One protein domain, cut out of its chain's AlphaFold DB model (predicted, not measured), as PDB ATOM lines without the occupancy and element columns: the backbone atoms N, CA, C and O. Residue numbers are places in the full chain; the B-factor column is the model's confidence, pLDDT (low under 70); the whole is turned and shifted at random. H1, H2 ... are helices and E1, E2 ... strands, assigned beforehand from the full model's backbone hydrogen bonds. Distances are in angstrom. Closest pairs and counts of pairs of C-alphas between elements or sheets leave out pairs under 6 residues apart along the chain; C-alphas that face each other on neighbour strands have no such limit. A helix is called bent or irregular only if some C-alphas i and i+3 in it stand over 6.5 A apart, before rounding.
ATOM      1  N   ALA A  16     -52.227  35.923  14.890       84.25
ATOM      2  CA  ALA A  16     -52.963  34.848  15.553       84.25
ATOM      3  C   ALA A  16     -52.850  34.917  17.088       84.25
ATOM      4  O   ALA A  16     -53.816  34.631  17.797       84.25
ATOM      5  N   PHE A  17     -51.686  35.321  17.613       85.44
ATOM      6  CA  PHE A  17     -51.515  35.574  19.045       85.44
ATOM      7  C   PHE A  17     -52.416  36.715  19.529       85.44
ATOM      8  O   PHE A  17     -53.112  36.563  20.532       85.44
ATOM      9  N   MET A  18     -52.425  37.843  18.816       88.44
ATOM     10  CA  MET A  18     -53.230  39.007  19.187       88.44
ATOM     11  C   MET A  18     -54.734  38.758  19.056       88.44
ATOM     12  O   MET A  18     -55.492  39.273  19.873       88.44
ATOM     13  N   ASP A  19     -55.167  37.935  18.103       87.50
ATOM     14  CA  ASP A  19     -56.567  37.514  17.979       87.50
ATOM     15  C   ASP A  19     -56.989  36.584  19.130       87.50
ATOM     16  O   ASP A  19     -58.125  36.636  19.604       87.50
ATOM     17  N   GLY A  20     -56.070  35.744  19.617       91.25
ATOM     18  CA  GLY A  20     -56.320  34.768  20.681       91.25
ATOM     19  C   GLY A  20     -56.042  35.256  22.106       91.25
ATOM     20  O   GLY A  20     -56.325  34.524  23.056       91.25
ATOM     21  N   ILE A  21     -55.485  36.456  22.287       92.12
ATOM     22  CA  ILE A  21     -54.918  36.882  23.575       92.12
ATOM     23  C   ILE A  21     -55.944  36.945  24.710       92.12
ATOM     24  O   ILE A  21     -55.638  36.550  25.830       92.12
ATOM     25  N   GLU A  22     -57.171  37.391  24.438       94.06
ATOM     26  CA  GLU A  22     -58.241  37.444  25.444       94.06
ATOM     27  C   GLU A  22     -58.577  36.033  25.956       94.06
ATOM     28  O   GLU A  22     -58.566  35.799  27.163       94.06
ATOM     29  N   THR A  23     -58.734  35.067  25.048       94.25
ATOM     30  CA  THR A  23     -58.960  33.651  25.382       94.25
ATOM     31  C   THR A  23     -57.795  33.050  26.172       94.25
ATOM     32  O   THR A  23     -58.014  32.284  27.110       94.25
ATOM     33  N   LEU A  24     -56.551  33.394  25.818       92.69
ATOM     34  CA  LEU A  24     -55.363  32.931  26.540       92.69
ATOM     35  C   LEU A  24     -55.343  33.461  27.978       92.69
ATOM     36  O   LEU A  24     -55.129  32.691  28.912       92.69
ATOM     37  N   ILE A  25     -55.624  34.754  28.170       93.88
ATOM     38  CA  ILE A  25     -55.693  35.360  29.505       93.88
ATOM     39  C   ILE A  25     -56.817  34.719  30.329       93.88
ATOM     40  O   ILE A  25     -56.630  34.450  31.513       93.88
ATOM     41  N   GLU A  26     -57.975  34.445  29.725       94.81
ATOM     42  CA  GLU A  26     -59.071  33.760  30.416       94.81
ATOM     43  C   GLU A  26     -58.694  32.343  30.855       94.81
ATOM     44  O   GLU A  26     -58.988  31.961  31.992       94.81
ATOM     45  N   ALA A  27     -58.026  31.583  29.983       94.25
ATOM     46  CA  ALA A  27     -57.578  30.224  30.268       94.25
ATOM     47  C   ALA A  27     -56.506  30.176  31.370       94.25
ATOM     48  O   ALA A  27     -56.498  29.253  32.186       94.25
ATOM     49  N   ASP A  28     -55.629  31.183  31.419       94.12
ATOM     50  CA  ASP A  28     -54.539  31.279  32.392       94.12
ATOM     51  C   ASP A  28     -54.854  32.182  33.594       94.12
ATOM     52  O   ASP A  28     -53.976  32.421  34.424       94.12
ATOM     53  N   PHE A  29     -56.102  32.636  33.743       93.31
ATOM     54  CA  PHE A  29     -56.517  33.588  34.777       93.31
ATOM     55  C   PHE A  29     -56.008  33.211  36.177       93.31
ATOM     56  O   PHE A  29     -55.319  34.002  36.816       93.31
ATOM     57  N   GLU A  30     -56.267  31.975  36.614       91.94
ATOM     58  CA  GLU A  30     -55.851  31.483  37.935       91.94
ATOM     59  C   GLU A  30     -54.328  31.469  38.104       91.94
ATOM     60  O   GLU A  30     -53.818  31.729  39.187       91.94
ATOM     61  N   LYS A  31     -53.570  31.210  37.032       89.94
ATOM     62  CA  LYS A  31     -52.101  31.241  37.087       89.94
ATOM     63  C   LYS A  31     -51.587  32.671  37.230       89.94
ATOM     64  O   LYS A  31     -50.621  32.904  37.950       89.94
ATOM     65  N   ILE A  32     -52.232  33.619  36.549       88.94
ATOM     66  CA  ILE A  32     -51.857  35.037  36.554       88.94
ATOM     67  C   ILE A  32     -52.177  35.669  37.914       88.94
ATOM     68  O   ILE A  32     -51.343  36.377  38.473       88.94
ATOM     69  N   THR A  33     -53.363  35.404  38.469       92.38
ATOM     70  CA  THR A  33     -53.806  36.019  39.730       92.38
ATOM     71  C   THR A  33     -53.432  35.212  40.972       92.38
ATOM     72  O   THR A  33     -53.401  35.768  42.066       92.38
ATOM     73  N   GLY A  34     -53.112  33.926  40.825       90.50
ATOM     74  CA  GLY A  34     -52.799  33.008  41.926       90.50
ATOM     75  C   GLY A  34     -51.316  32.899  42.285       90.50
ATOM     76  O   GLY A  34     -50.928  32.002  43.030       90.50
ATOM     77  N   TRP A  35     -50.457  33.798  41.784       87.06
ATOM     78  CA  TRP A  35     -48.997  33.733  41.979       87.06
ATOM     79  C   TRP A  35     -48.567  33.567  43.449       87.06
ATOM     80  O   TRP A  35     -47.587  32.881  43.744       87.06
ATOM     81  N   PHE A  36     -49.309  34.182  44.375       89.44
ATOM     82  CA  PHE A  36     -49.011  34.158  45.809       89.44
ATOM     83  C   PHE A  36     -49.811  33.122  46.610       89.44
ATOM     84  O   PHE A  36     -49.597  33.002  47.814       89.44
ATOM     85  N   ASP A  37     -50.688  32.347  45.969       85.31
ATOM     86  CA  ASP A  37     -51.489  31.323  46.653       85.31
ATOM     87  C   ASP A  37     -50.682  30.045  46.928       85.31
ATOM     88  O   ASP A  37     -51.030  29.225  47.780       85.31
ATOM     89  N   HIS A  38     -49.563  29.868  46.228       72.12
ATOM     90  CA  HIS A  38     -48.653  28.760  46.460       72.12
ATOM     91  C   HIS A  38     -47.709  29.069  47.635       72.12
ATOM     92  O   HIS A  38     -47.049  30.106  47.665       72.12
ATOM     93  N   GLY A  39     -47.574  28.135  48.585       64.75
ATOM     94  CA  GLY A  39     -46.771  28.273  49.816       64.75
ATOM     95  C   GLY A  39     -45.244  28.365  49.634       64.75
ATOM     96  O   GLY A  39     -44.499  28.064  50.567       64.75
ATOM     97  N   TYR A  40     -44.758  28.771  48.458       66.88
ATOM     98  CA  TYR A  40     -43.335  28.896  48.125       66.88
ATOM     99  C   TYR A  40     -42.586  29.930  48.982       66.88
ATOM    100  O   TYR A  40     -41.359  29.903  49.047       66.88
ATOM    101  N   PHE A  41     -43.298  30.802  49.696       70.69
ATOM    102  CA  PHE A  41     -42.720  31.903  50.469       70.69
ATOM    103  C   PHE A  41     -42.396  31.530  51.925       70.69
ATOM    104  O   PHE A  41     -42.462  32.382  52.805       70.69
ATOM    105  N   GLN A  42     -42.055  30.262  52.200       76.31
ATOM    106  CA  GLN A  42     -41.635  29.790  53.535       76.31
ATOM    107  C   GLN A  42     -42.648  30.146  54.643       76.31
ATOM    108  O   GLN A  42     -42.288  30.596  55.729       76.31
ATOM    109  N   GLY A  43     -43.942  29.989  54.343       77.62
ATOM    110  CA  GLY A  43     -45.031  30.312  55.271       77.62
ATOM    111  C   GLY A  43     -45.403  31.798  55.355       77.62
ATOM    112  O   GLY A  43     -46.232  32.157  56.188       77.62
ATOM    113  N   ILE A  44     -44.833  32.664  54.512       85.31
ATOM    114  CA  ILE A  44     -45.288  34.053  54.380       85.31
ATOM    115  C   ILE A  44     -46.561  34.092  53.537       85.31
ATOM    116  O   ILE A  44     -46.540  33.792  52.344       85.31
ATOM    117  N   ASP A  45     -47.656  34.525  54.158       88.19
ATOM    118  CA  ASP A  45     -48.857  34.956  53.447       88.19
ATOM    119  C   ASP A  45     -48.692  36.429  53.056       88.19
ATOM    120  O   ASP A  45     -48.765  37.333  53.896       88.19
ATOM    121  N   VAL A  46     -48.441  36.658  51.767       90.81
ATOM    122  CA  VAL A  46     -48.249  37.998  51.202       90.81
ATOM    123  C   VAL A  46     -49.470  38.873  51.445       90.81
ATOM    124  O   VAL A  46     -49.332  40.023  51.853       90.81
ATOM    125  N   PHE A  47     -50.666  38.312  51.294       92.00
ATOM    126  CA  PHE A  47     -51.905  39.065  51.387       92.00
ATOM    127  C   PHE A  47     -52.267  39.478  52.821       92.00
ATOM    128  O   PHE A  47     -53.091  40.376  52.996       92.00
ATOM    129  N   ASN A  48     -51.652  38.867  53.840       91.50
ATOM    130  CA  ASN A  48     -51.798  39.289  55.239       91.50
ATOM    131  C   ASN A  48     -50.941  40.511  55.596       91.50
ATOM    132  O   ASN A  48     -51.129  41.098  56.662       91.50
ATOM    133  N   THR A  49     -50.007  40.911  54.732       91.62
ATOM    134  CA  THR A  49     -49.193  42.112  54.940       91.62
ATOM    135  C   THR A  49     -49.734  43.249  54.079       91.62
ATOM    136  O   THR A  49     -49.727  43.116  52.862       91.62
ATOM    137  N   PRO A  50     -50.143  44.399  54.645       94.19
ATOM    138  CA  PRO A  50     -50.535  45.553  53.842       94.19
ATOM    139  C   PRO A  50     -49.420  45.987  52.882       94.19
ATOM    140  O   PRO A  50     -48.282  46.216  53.302       94.19
ATOM    141  N   PHE A  51     -49.752  46.138  51.601       95.88
ATOM    142  CA  PHE A  51     -48.808  46.595  50.588       95.88
ATOM    143  C   PHE A  51     -48.899  48.122  50.407       95.88
ATOM    144  O   PHE A  51     -49.979  48.639  50.120       95.88
ATOM    145  N   PRO A  52     -47.797  48.881  50.561       94.75
ATOM    146  CA  PRO A  52     -47.797  50.327  50.380       94.75
ATOM    147  C   PRO A  52     -47.738  50.672  48.887       94.75
ATOM    148  O   PRO A  52     -46.662  50.857  48.308       94.75
ATOM    149  N   THR A  53     -48.910  50.752  48.267       92.94
ATOM    150  CA  THR A  53     -49.120  50.954  46.827       92.94
ATOM    151  C   THR A  53     -48.326  52.125  46.251       92.94
ATOM    152  O   THR A  53     -47.683  51.982  45.214       92.94
ATOM    153  N   GLU A  54     -48.246  53.249  46.964       90.12
ATOM    154  CA  GLU A  54     -47.558  54.469  46.516       90.12
ATOM    155  C   GLU A  54     -46.037  54.280  46.442       90.12
ATOM    156  O   GLU A  54     -45.362  54.853  45.579       90.12
ATOM    157  N   ARG A  55     -45.492  53.460  47.354       91.44
ATOM    158  CA  ARG A  55     -44.067  53.100  47.397       91.44
ATOM    159  C   ARG A  55     -43.724  52.002  46.395       91.44
ATOM    160  O   ARG A  55     -42.576  51.925  45.958       91.44
ATOM    161  N   GLY A  56     -44.692  51.155  46.055       93.62
ATOM    162  CA  GLY A  56     -44.527  50.068  45.093       93.62
ATOM    163  C   GLY A  56     -43.612  48.937  45.568       93.62
ATOM    164  O   GLY A  56     -43.196  48.128  44.743       93.62
ATOM    165  N   HIS A  57     -43.276  48.866  46.860       96.19
ATOM    166  CA  HIS A  57     -42.484  47.778  47.434       96.19
ATOM    167  C   HIS A  57     -42.675  47.643  48.951       96.19
ATOM    168  O   HIS A  57     -43.007  48.609  49.637       96.19
ATOM    169  N   VAL A  58     -42.391  46.457  49.489       95.50
ATOM    170  CA  VAL A  58     -42.350  46.180  50.930       95.50
ATOM    171  C   VAL A  58     -41.341  45.076  51.236       95.50
ATOM    172  O   VAL A  58     -41.147  44.154  50.448       95.50
ATOM    173  N   THR A  59     -40.722  45.152  52.413       94.75
ATOM    174  CA  THR A  59     -39.920  44.057  52.963       94.75
ATOM    175  C   THR A  59     -40.707  43.370  54.070       94.75
ATOM    176  O   THR A  59     -40.962  43.977  55.110       94.75
ATOM    177  N   ILE A  60     -41.049  42.100  53.871       92.56
ATOM    178  CA  ILE A  60     -41.667  41.242  54.883       92.56
ATOM    179  C   ILE A  60     -40.550  40.491  55.601       92.56
ATOM    180  O   ILE A  60     -39.743  39.822  54.958       92.56
ATOM    181  N   LYS A  61     -40.483  40.601  56.929       90.06
ATOM    182  CA  LYS A  61     -39.466  39.922  57.743       90.06
ATOM    183  C   LYS A  61     -40.126  38.925  58.684       90.06
ATOM    184  O   LYS A  61     -41.034  39.289  59.425       90.06
ATOM    185  N   THR A  62     -39.632  37.695  58.684       87.25
ATOM    186  CA  THR A  62     -39.928  36.684  59.705       87.25
ATOM    187  C   THR A  62     -38.658  36.379  60.499       87.25
ATOM    188  O   THR A  62     -37.597  36.951  60.247       87.25
ATOM    189  N   SER A  63     -38.745  35.470  61.472       87.38
ATOM    190  CA  SER A  63     -37.566  34.981  62.194       87.38
ATOM    191  C   SER A  63     -36.620  34.145  61.321       87.38
ATOM    192  O   SER A  63     -35.468  33.962  61.700       87.38
ATOM    193  N   GLN A  64     -37.091  33.633  60.179       87.62
ATOM    194  CA  GLN A  64     -36.346  32.692  59.335       87.62
ATOM    195  C   GLN A  64     -35.911  33.299  58.001       87.62
ATOM    196  O   GLN A  64     -34.841  32.963  57.497       87.62
ATOM    197  N   VAL A  65     -36.725  34.180  57.416       89.81
ATOM    198  CA  VAL A  65     -36.488  34.732  56.079       89.81
ATOM    199  C   VAL A  65     -36.911  36.195  55.992       89.81
ATOM    200  O   VAL A  65     -37.727  36.688  56.770       89.81
ATOM    201  N   SER A  66     -36.356  36.902  55.011       91.00
ATOM    202  CA  SER A  66     -36.832  38.221  54.596       91.00
ATOM    203  C   SER A  66     -37.198  38.169  53.119       91.00
ATOM    204  O   SER A  66     -36.404  37.710  52.303       91.00
ATOM    205  N   VAL A  67     -38.396  38.635  52.783       91.94
ATOM    206  CA  VAL A  67     -38.908  38.689  51.412       91.94
ATOM    207  C   VAL A  67     -39.043  40.146  51.002       91.94
ATOM    208  O   VAL A  67     -39.680  40.937  51.695       91.94
ATOM    209  N   PHE A  68     -38.448  40.486  49.865       94.31
ATOM    210  CA  PHE A  68     -38.627  41.776  49.218       94.31
ATOM    211  C   PHE A  68     -39.663  41.638  48.106       94.31
ATOM    212  O   PHE A  68     -39.441  40.926  47.129       94.31
ATOM    213  N   LEU A  69     -40.799  42.306  48.271       93.94
ATOM    214  CA  LEU A  69     -41.860  42.367  47.276       93.94
ATOM    215  C   LEU A  69     -41.844  43.735  46.618       93.94
ATOM    216  O   LEU A  69     -41.742  44.751  47.305       93.94
ATOM    217  N   TYR A  70     -41.991  43.771  45.300       94.44
ATOM    218  CA  TYR A  70     -42.035  45.015  44.547       94.44
ATOM    219  C   TYR A  70     -42.922  44.887  43.310       94.44
ATOM    220  O   TYR A  70     -43.140  43.799  42.781       94.44
ATOM    221  N   ARG A  71     -43.422  46.032  42.855       93.38
ATOM    222  CA  ARG A  71     -44.219  46.188  41.643       93.38
ATOM    223  C   ARG A  71     -43.318  46.405  40.432       93.38
ATOM    224  O   ARG A  71     -42.469  47.298  40.442       93.38
ATOM    225  N   LEU A  72     -43.532  45.632  39.369       88.62
ATOM    226  CA  LEU A  72     -42.753  45.753  38.130       88.62
ATOM    227  C   LEU A  72     -42.959  47.105  37.433       88.62
ATOM    228  O   LEU A  72     -42.023  47.645  36.852       88.62
ATOM    229  N   ASP A  73     -44.141  47.711  37.539       88.69
ATOM    230  CA  ASP A  73     -44.405  49.047  36.992       88.69
ATOM    231  C   ASP A  73     -43.697  50.175  37.777       88.69
ATOM    232  O   ASP A  73     -43.522  51.290  37.276       88.69
ATOM    233  N   ALA A  74     -43.183  49.874  38.975       88.69
ATOM    234  CA  ALA A  74     -42.368  50.773  39.790       88.69
ATOM    235  C   ALA A  74     -40.849  50.549  39.621       88.69
ATOM    236  O   ALA A  74     -40.062  51.060  40.417       88.69
ATOM    237  N   LEU A  75     -40.409  49.831  38.577       87.69
ATOM    238  CA  LEU A  75     -39.003  49.447  38.367       87.69
ATOM    239  C   LEU A  75     -38.013  50.628  38.381       87.69
ATOM    240  O   LEU A  75     -36.899  50.503  38.884       87.69
ATOM    241  N   HIS A  76     -38.427  51.798  37.893       88.19
ATOM    242  CA  HIS A  76     -37.621  53.026  37.907       88.19
ATOM    243  C   HIS A  76     -37.253  53.515  39.324       88.19
ATOM    244  O   HIS A  76     -36.341  54.322  39.474       88.19
ATOM    245  N   ARG A  77     -37.940  53.022  40.364       89.69
ATOM    246  CA  ARG A  77     -37.690  53.312  41.786       89.69
ATOM    247  C   ARG A  77     -37.011  52.151  42.528       89.69
ATOM    248  O   ARG A  77     -36.870  52.223  43.742       89.69
ATOM    249  N   LEU A  78     -36.590  51.084  41.839       91.25
ATOM    250  CA  LEU A  78     -36.129  49.838  42.473       91.25
ATOM    251  C   LEU A  78     -34.759  49.942  43.162       91.25
ATOM    252  O   LEU A  78     -34.525  49.265  44.161       91.25
ATOM    253  N   GLN A  79     -33.833  50.744  42.628       94.00
ATOM    254  CA  GLN A  79     -32.420  50.674  43.022       94.00
ATOM    255  C   GLN A  79     -32.188  50.926  44.516       94.00
ATOM    256  O   GLN A  79     -31.500  50.144  45.172       94.00
ATOM    257  N   GLU A  80     -32.741  52.013  45.051       94.44
ATOM    258  CA  GLU A  80     -32.591  52.377  46.461       94.44
ATOM    259  C   GLU A  80     -33.181  51.315  47.409       94.44
ATOM    260  O   GLU A  80     -32.426  50.787  48.231       94.44
ATOM    261  N   PRO A  81     -34.466  50.923  47.300       95.19
ATOM    262  CA  PRO A  81     -35.041  49.942  48.213       95.19
ATOM    263  C   PRO A  81     -34.396  48.560  48.092       95.19
ATOM    264  O   PRO A  81     -34.242  47.875  49.104       95.19
ATOM    265  N   LEU A  82     -33.951  48.166  46.895       95.69
ATOM    266  CA  LEU A  82     -33.227  46.911  46.714       95.69
ATOM    267  C   LEU A  82     -31.840  46.959  47.375       95.69
ATOM    268  O   LEU A  82     -31.449  46.003  48.039       95.69
ATOM    269  N   SER A  83     -31.122  48.081  47.261       96.56
ATOM    270  CA  SER A  83     -29.828  48.276  47.935       96.56
ATOM    271  C   SER A  83     -29.973  48.198  49.458       96.56
ATOM    272  O   SER A  83     -29.193  47.524  50.132       96.56
ATOM    273  N   LEU A  84     -31.011  48.842  50.007       95.88
ATOM    274  CA  LEU A  84     -31.335  48.783  51.435       95.88
ATOM    275  C   LEU A  84     -31.684  47.362  51.888       95.88
ATOM    276  O   LEU A  84     -31.257  46.940  52.960       95.88
ATOM    277  N   PHE A  85     -32.441  46.617  51.079       96.38
ATOM    278  CA  PHE A  85     -32.781  45.227  51.371       96.38
ATOM    279  C   PHE A  85     -31.548  44.311  51.363       96.38
ATOM    280  O   PHE A  85     -31.389  43.498  52.271       96.38
ATOM    281  N   CYS A  86     -30.660  44.464  50.378       95.38
ATOM    282  CA  CYS A  86     -29.436  43.670  50.259       95.38
ATOM    283  C   CYS A  86     -28.336  44.080  51.253       95.38
ATOM    284  O   CYS A  86     -27.398  43.316  51.468       95.38
ATOM    285  N   GLY A  87     -28.431  45.269  51.854       96.38
ATOM    286  CA  GLY A  87     -27.421  45.791  52.776       96.38
ATOM    287  C   GLY A  87     -26.133  46.248  52.086       96.38
ATOM    288  O   GLY A  87     -25.105  46.400  52.745       96.38
ATOM    289  N   CYS A  88     -26.167  46.469  50.771       96.50
ATOM    290  CA  CYS A  88     -25.037  46.979  50.006       96.50
ATOM    291  C   CYS A  88     -25.509  47.884  48.855       96.50
ATOM    292  O   CYS A  88     -26.629  47.725  48.366       96.50
ATOM    293  N   PRO A  89     -24.681  48.844  48.404       95.56
ATOM    294  CA  PRO A  89     -25.017  49.667  47.248       95.56
ATOM    295  C   PRO A  89     -25.127  48.817  45.978       95.56
ATOM    296  O   PRO A  89     -24.182  48.114  45.617       95.56
ATOM    297  N   LEU A  90     -26.256  48.921  45.277       93.88
ATOM    298  CA  LEU A  90     -26.478  48.285  43.981       93.88
ATOM    299  C   LEU A  90     -26.619  49.333  42.877       93.88
ATOM    300  O   LEU A  90     -27.123  50.434  43.094       93.88
ATOM    301  N   SER A  91     -26.210  48.955  41.667       91.88
ATOM    302  CA  SER A  91     -26.479  49.702  40.438       91.88
ATOM    303  C   SER A  91     -27.396  48.858  39.565       91.88
ATOM    304  O   SER A  91     -26.990  47.806  39.067       91.88
ATOM    305  N   VAL A  92     -28.656  49.274  39.434       86.06
ATOM    306  CA  VAL A  92     -29.662  48.518  38.680       86.06
ATOM    307  C   VAL A  92     -29.729  49.074  37.268       86.06
ATOM    308  O   VAL A  92     -30.187  50.192  37.043       86.06
ATOM    309  N   LYS A  93     -29.301  48.274  36.289       84.81
ATOM    310  CA  LYS A  93     -29.469  48.609  34.875       84.81
ATOM    311  C   LYS A  93     -30.810  48.068  34.384       84.81
ATOM    312  O   LYS A  93     -30.977  46.860  34.243       84.81
ATOM    313  N   VAL A  94     -31.750  48.962  34.093       79.81
ATOM    314  CA  VAL A  94     -33.011  48.593  33.440       79.81
ATOM    315  C   VAL A  94     -32.748  48.432  31.947       79.81
ATOM    316  O   VAL A  94     -32.517  49.410  31.239       79.81
ATOM    317  N   GLN A  95     -32.738  47.190  31.474       80.00
ATOM    318  CA  GLN A  95     -32.547  46.862  30.066       80.00
ATOM    319  C   GLN A  95     -33.514  45.748  29.670       80.00
ATOM    320  O   GLN A  95     -33.604  44.730  30.352       80.00
ATOM    321  N   ASN A  96     -34.223  45.934  28.556       71.62
ATOM    322  CA  ASN A  96     -34.967  44.850  27.931       71.62
ATOM    323  C   ASN A  96     -34.004  44.051  27.039       71.62
ATOM    324  O   ASN A  96     -33.529  44.570  26.030       71.62
ATOM    325  N   ASN A  97     -33.681  42.820  27.439       70.50
ATOM    326  CA  ASN A  97     -32.746  41.952  26.714       70.50
ATOM    327  C   ASN A  97     -33.425  41.122  25.610       70.50
ATOM    328  O   ASN A  97     -32.727  40.545  24.783       70.50
ATOM    329  N   HIS A  98     -34.762  41.111  25.568       68.88
ATOM    330  CA  HIS A  98     -35.571  40.439  24.548       68.88
ATOM    331  C   HIS A  98     -36.653  41.397  24.033       68.88
ATOM    332  O   HIS A  98     -37.845  41.197  24.279       68.88
ATOM    333  N   PRO A  99     -36.265  42.500  23.370       60.22
ATOM    334  CA  PRO A  99     -37.244  43.408  22.809       60.22
ATOM    335  C   PRO A  99     -38.027  42.676  21.717       60.22
ATOM    336  O   PRO A  99     -37.467  42.298  20.690       60.22
ATOM    337  N   VAL A 100     -39.335  42.538  21.921       67.31
ATOM    338  CA  VAL A 100     -40.300  42.263  20.852       67.31
ATOM    339  C   VAL A 100     -41.191  43.504  20.738       67.31
ATOM    340  O   VAL A 100     -42.309  43.509  21.258       67.31
ATOM    341  N   PRO A 101     -40.671  44.615  20.170       63.84
ATOM    342  CA  PRO A 101     -41.291  45.936  20.303       63.84
ATOM    343  C   PRO A 101     -42.709  45.968  19.737       63.84
ATOM    344  O   PRO A 101     -43.597  46.569  20.332       63.84
ATOM    345  N   ASP A 102     -42.923  45.256  18.629       77.81
ATOM    346  CA  ASP A 102     -44.200  45.238  17.920       77.81
ATOM    347  C   ASP A 102     -45.322  44.620  18.767       77.81
ATOM    348  O   ASP A 102     -46.390  45.206  18.917       77.81
ATOM    349  N   ILE A 103     -45.065  43.485  19.423       80.38
ATOM    350  CA  ILE A 103     -46.078  42.818  20.254       80.38
ATOM    351  C   ILE A 103     -46.421  43.661  21.476       80.38
ATOM    352  O   ILE A 103     -47.597  43.810  21.805       80.38
ATOM    353  N   TYR A 104     -45.417  44.232  22.142       81.50
ATOM    354  CA  TYR A 104     -45.666  45.085  23.300       81.50
ATOM    355  C   TYR A 104     -46.537  46.287  22.919       81.50
ATOM    356  O   TYR A 104     -47.574  46.519  23.539       81.50
ATOM    357  N   ASP A 105     -46.173  47.012  21.862       85.44
ATOM    358  CA  ASP A 105     -46.928  48.184  21.419       85.44
ATOM    359  C   ASP A 105     -48.357  47.826  20.995       85.44
ATOM    360  O   ASP A 105     -49.297  48.577  21.276       85.44
ATOM    361  N   ARG A 106     -48.543  46.662  20.362       88.19
ATOM    362  CA  ARG A 106     -49.863  46.128  20.010       88.19
ATOM    363  C   ARG A 106     -50.690  45.793  21.250       88.19
ATOM    364  O   ARG A 106     -51.826  46.251  21.349       88.19
ATOM    365  N   LEU A 107     -50.121  45.089  22.229       87.81
ATOM    366  CA  LEU A 107     -50.784  44.779  23.502       87.81
ATOM    367  C   LEU A 107     -51.193  46.045  24.260       87.81
ATOM    368  O   LEU A 107     -52.306  46.127  24.773       87.81
ATOM    369  N   MET A 108     -50.339  47.071  24.285       88.94
ATOM    370  CA  MET A 108     -50.647  48.328  24.977       88.94
ATOM    371  C   MET A 108     -51.757  49.148  24.300       88.94
ATOM    372  O   MET A 108     -52.307  50.055  24.936       88.94
ATOM    373  N   ARG A 109     -52.079  48.849  23.034       91.00
ATOM    374  CA  ARG A 109     -53.201  49.430  22.274       91.00
ATOM    375  C   ARG A 109     -54.455  48.552  22.299       91.00
ATOM    376  O   ARG A 109     -55.537  49.071  22.027       91.00
ATOM    377  N   GLN A 110     -54.317  47.270  22.631       92.00
ATOM    378  CA  GLN A 110     -55.415  46.309  22.660       92.00
ATOM    379  C   GLN A 110     -56.469  46.692  23.701       92.00
ATOM    380  O   GLN A 110     -56.165  47.195  24.789       92.00
ATOM    381  N   ARG A 111     -57.730  46.433  23.351       95.06
ATOM    382  CA  ARG A 111     -58.887  46.600  24.230       95.06
ATOM    383  C   ARG A 111     -59.604  45.259  24.402       95.06
ATOM    384  O   ARG A 111     -59.831  44.542  23.435       95.06
ATOM    385  N   PHE A 112     -59.956  44.944  25.637       96.12
ATOM    386  CA  PHE A 112     -60.514  43.685  26.117       96.12
ATOM    387  C   PHE A 112     -61.964  43.874  26.559       96.12
ATOM    388  O   PHE A 112     -62.444  45.003  26.704       96.12
ATOM    389  N   SER A 113     -62.680  42.771  26.780       96.88
ATOM    390  CA  SER A 113     -64.047  42.843  27.286       96.88
ATOM    391  C   SER A 113     -64.079  43.468  28.674       96.88
ATOM    392  O   SER A 113     -63.207  43.220  29.508       96.88
ATOM    393  N   ARG A 114     -65.146  44.222  28.955       96.94
ATOM    394  CA  ARG A 114     -65.436  44.709  30.309       96.94
ATOM    395  C   ARG A 114     -65.403  43.563  31.325       96.94
ATOM    396  O   ARG A 114     -64.810  43.720  32.383       96.94
ATOM    397  N   SER A 115     -65.967  42.405  30.969       97.00
ATOM    398  CA  SER A 115     -65.986  41.206  31.812       97.00
ATOM    399  C   SER A 115     -64.592  40.697  32.166       97.00
ATOM    400  O   SER A 115     -64.347  40.415  33.335       97.00
ATOM    401  N   LEU A 116     -63.671  40.606  31.201       96.38
ATOM    402  CA  LEU A 116     -62.302  40.171  31.478       96.38
ATOM    403  C   LEU A 116     -61.570  41.193  32.355       96.38
ATOM    404  O   LEU A 116     -60.936  40.823  33.343       96.38
ATOM    405  N   VAL A 117     -61.689  42.480  32.020       97.31
ATOM    406  CA  VAL A 117     -61.046  43.570  32.766       97.31
ATOM    407  C   VAL A 117     -61.539  43.609  34.215       97.31
ATOM    408  O   VAL A 117     -60.721  43.657  35.133       97.31
ATOM    409  N   ASP A 118     -62.855  43.528  34.436       97.06
ATOM    410  CA  ASP A 118     -63.450  43.446  35.775       97.06
ATOM    411  C   ASP A 118     -62.984  42.211  36.538       97.06
ATOM    412  O   ASP A 118     -62.686  42.295  37.728       97.06
ATOM    413  N   LYS A 119     -62.877  41.066  35.859       97.00
ATOM    414  CA  LYS A 119     -62.408  39.827  36.476       97.00
ATOM    415  C   LYS A 119     -60.956  39.955  36.960       97.00
ATOM    416  O   LYS A 119     -60.652  39.554  38.080       97.00
ATOM    417  N   ILE A 120     -60.071  40.537  36.147       96.19
ATOM    418  CA  ILE A 120     -58.653  40.740  36.488       96.19
ATOM    419  C   ILE A 120     -58.507  41.759  37.612       96.19
ATOM    420  O   ILE A 120     -57.950  41.433  38.662       96.19
ATOM    421  N   TYR A 121     -59.024  42.975  37.438       96.75
ATOM    422  CA  TYR A 121     -58.820  44.033  38.429       96.75
ATOM    423  C   TYR A 121     -59.686  43.876  39.685       96.75
ATOM    424  O   TYR A 121     -59.360  44.438  40.729       96.75
ATOM    425  N   GLY A 122     -60.742  43.065  39.618       96.56
ATOM    426  CA  GLY A 122     -61.507  42.607  40.774       96.56
ATOM    427  C   GLY A 122     -60.842  41.471  41.557       96.56
ATOM    428  O   GLY A 122     -61.324  41.123  42.633       96.56
ATOM    429  N   SER A 123     -59.748  40.888  41.056       96.75
ATOM    430  CA  SER A 123     -59.040  39.812  41.754       96.75
ATOM    431  C   SER A 123     -58.389  40.299  43.053       96.75
ATOM    432  O   SER A 123     -57.938  41.443  43.159       96.75
ATOM    433  N   ARG A 124     -58.253  39.388  44.029       95.38
ATOM    434  CA  ARG A 124     -57.502  39.636  45.276       95.38
ATOM    435  C   ARG A 124     -56.086  40.136  44.986       95.38
ATOM    436  O   ARG A 124     -55.603  41.019  45.684       95.38
ATOM    437  N   TYR A 125     -55.452  39.599  43.942       95.19
ATOM    438  CA  TYR A 125     -54.129  40.016  43.488       95.19
ATOM    439  C   TYR A 125     -54.095  41.511  43.163       95.19
ATOM    440  O   TYR A 125     -53.359  42.268  43.795       95.19
ATOM    441  N   CYS A 126     -54.931  41.967  42.229       95.69
ATOM    442  CA  CYS A 126     -54.944  43.370  41.826       95.69
ATOM    443  C   CYS A 126     -55.384  44.294  42.965       95.69
ATOM    444  O   CYS A 126     -54.738  45.314  43.197       95.69
ATOM    445  N   GLN A 127     -56.418  43.923  43.720       96.00
ATOM    446  CA  GLN A 127     -56.903  44.733  44.843       96.00
ATOM    447  C   GLN A 127     -55.880  44.888  45.973       96.00
ATOM    448  O   GLN A 127     -55.954  45.844  46.740       96.00
ATOM    449  N   HIS A 128     -54.926  43.962  46.091       96.00
ATOM    450  CA  HIS A 128     -53.873  44.045  47.092       96.00
ATOM    451  C   HIS A 128     -52.724  44.976  46.677       96.00
ATOM    452  O   HIS A 128     -52.168  45.675  47.521       96.00
ATOM    453  N   PHE A 129     -52.359  44.996  45.390       96.19
ATOM    454  CA  PHE A 129     -51.184  45.736  44.902       96.19
ATOM    455  C   PHE A 129     -51.498  47.085  44.249       96.19
ATOM    456  O   PHE A 129     -50.571  47.861  43.997       96.19
ATOM    457  N   PHE A 130     -52.766  47.387  43.979       95.88
ATOM    458  CA  PHE A 130     -53.185  48.625  43.330       95.88
ATOM    459  C   PHE A 130     -54.268  49.335  44.134       95.88
ATOM    460  O   PHE A 130     -55.158  48.719  44.718       95.88
ATOM    461  N   THR A 131     -54.210  50.661  44.130       95.81
ATOM    462  CA  THR A 131     -55.276  51.494  44.682       95.81
ATOM    463  C   THR A 131     -56.529  51.419  43.809       95.81
ATOM    464  O   THR A 131     -56.459  51.170  42.604       95.81
ATOM    465  N   ALA A 132     -57.690  51.741  44.384       96.38
ATOM    466  CA  ALA A 132     -58.937  51.846  43.624       96.38
ATOM    467  C   ALA A 132     -58.844  52.854  42.457       96.38
ATOM    468  O   ALA A 132     -59.414  52.623  41.394       96.38
ATOM    469  N   SER A 133     -58.088  53.946  42.629       96.94
ATOM    470  CA  SER A 133     -57.881  54.950  41.575       96.94
ATOM    471  C   SER A 133     -57.031  54.417  40.420       96.94
ATOM    472  O   SER A 133     -57.329  54.693  39.255       96.94
ATOM    473  N   GLU A 134     -55.970  53.663  40.723       95.69
ATOM    474  CA  GLU A 134     -55.153  52.995  39.704       95.69
ATOM    475  C   GLU A 134     -55.972  51.941  38.965       95.69
ATOM    476  O   GLU A 134     -55.962  51.920  37.738       95.69
ATOM    477  N   ILE A 135     -56.733  51.122  39.698       97.19
ATOM    478  CA  ILE A 135     -57.626  50.115  39.117       97.19
ATOM    479  C   ILE A 135     -58.638  50.761  38.169       97.19
ATOM    480  O   ILE A 135     -58.800  50.268  37.057       97.19
ATOM    481  N   GLY A 136     -59.279  51.866  38.561       97.69
ATOM    482  CA  GLY A 136     -60.210  52.588  37.687       97.69
ATOM    483  C   GLY A 136     -59.526  53.086  36.413       97.69
ATOM    484  O   GLY A 136     -59.965  52.784  35.309       97.69
ATOM    485  N   THR A 137     -58.370  53.738  36.558       96.88
ATOM    486  CA  THR A 137     -57.590  54.250  35.416       96.88
ATOM    487  C   THR A 137     -57.171  53.132  34.456       96.88
ATOM    488  O   THR A 137     -57.244  53.282  33.236       96.88
ATOM    489  N   LEU A 138     -56.719  52.000  34.999       95.44
ATOM    490  CA  LEU A 138     -56.318  50.835  34.219       95.44
ATOM    491  C   LEU A 138     -57.521  50.128  33.591       95.44
ATOM    492  O   LEU A 138     -57.389  49.605  32.490       95.44
ATOM    493  N   SER A 139     -58.675  50.137  34.256       96.81
ATOM    494  CA  SER A 139     -59.914  49.569  33.729       96.81
ATOM    495  C   SER A 139     -60.502  50.394  32.584       96.81
ATOM    496  O   SER A 139     -61.103  49.807  31.690       96.81
ATOM    497  N   ASP A 140     -60.314  51.718  32.583       96.56
ATOM    498  CA  ASP A 140     -60.767  52.631  31.517       96.56
ATOM    499  C   ASP A 140     -59.801  52.684  30.319       96.56
ATOM    500  O   ASP A 140     -60.193  52.732  29.145       96.56
ATOM    501  N   ARG A 141     -58.489  52.593  30.586       95.81
ATOM    502  CA  ARG A 141     -57.536  52.003  29.624       95.81
ATOM    503  C   ARG A 141     -57.984  50.553  29.364       95.81
ATOM    504  O   ARG A 141     -58.884  50.117  30.011       95.81
TER     505      ARG A 141
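This is residues 16 to 141 of the 144 residues of an uncharacterized protein of Phreatobacter sp. NMCR1094 (UniProt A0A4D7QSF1). The model is a loose, open frame of two lobes: one is a loose group of short helices, H1, H2 and H5 to H8, and the other is a small hairpin of E1 and E2 with H4 over one face of it, near both strands, and H3 between E2 and H4 along the chain. Two long links, residues 34 to 56 and 87 to 100, run between the lobes, and residues 95 to 102 stand free. The printed part has 126 residues, with eight named helices and two named strands in the order H1 H2 E1 E2 H3 H4 H5 H6 H7 H8; the sheet, E1 - E2, is antiparallel and the class is mostly helix. The whole is only just loose, close to compact, with a radius of gyration of the C-alphas of 16.8 A and spans of 46 by 31 by 27 A.

H1, residues 16 to 27, begins with C-alpha 16 at (-52.963, 34.848, 15.553) and is 16.1 A long; it is irregular, with C-alphas 19 and 22 7.7 A apart. H2 is residues 29 to 33. E1, residues 57 to 61, is 13.3 A long, and E2, residues 66 to 70, is 13.2 A long. H3, residues 72 to 77, is irregular, with C-alphas 73 and 76 7.9 A apart. H4 is residues 79 to 86, with C-alpha 86 at (-29.436, 43.670, 50.259). H5, residues 101 to 109, is 12.6 A long. H6 is residues 114 to 121 and H7 residues 124 to 129. H8, residues 132 to 140, is 12.3 A long and ends with C-alpha 140 at (-60.767, 52.631, 31.517).

H1 is close to but not clearly touching H5, with the closest C-alphas, Met 18 and Leu 107, 7.6 A apart. H2 and H7 only just touch, with 3 pairs of C-alphas within 8 A, the closest Thr 33 and Tyr 125 at 5.5 A. E1 and E2 form an antiparallel hairpin at 167 degrees, with N 58 and O 69 2.8 A apart and N 69 and O 58 2.9 A apart, within hydrogen-bond range. The closest C-alphas of E2 and H4, Phe 68 and Phe 85, are 7.1 A apart. H3 and H4 meet only through their link. H6 and H8 touch, closest at the C-alphas of Val 117 and Ser 139, 6.2 A, opposite ways at a shallow tilt of 33 degrees, only just short of steep. Every O i to N i+4 pair is within hydrogen-bond range in H2, H4, H5, H6, H7 and H8; in H1 6 of 8 are, and in H3 0 of 2, with 2 of 3 O i to N i+3 pairs.

The two C-alphas farthest apart, those of Ala 16 and Ser 63, are 49.1 A apart. The printed part has no cut. The links H2 to E1 and H4 to H5 are long. The mean pLDDT of the printed part is 90.1, and residues 39 to 40 and 98 to 101 are under 70.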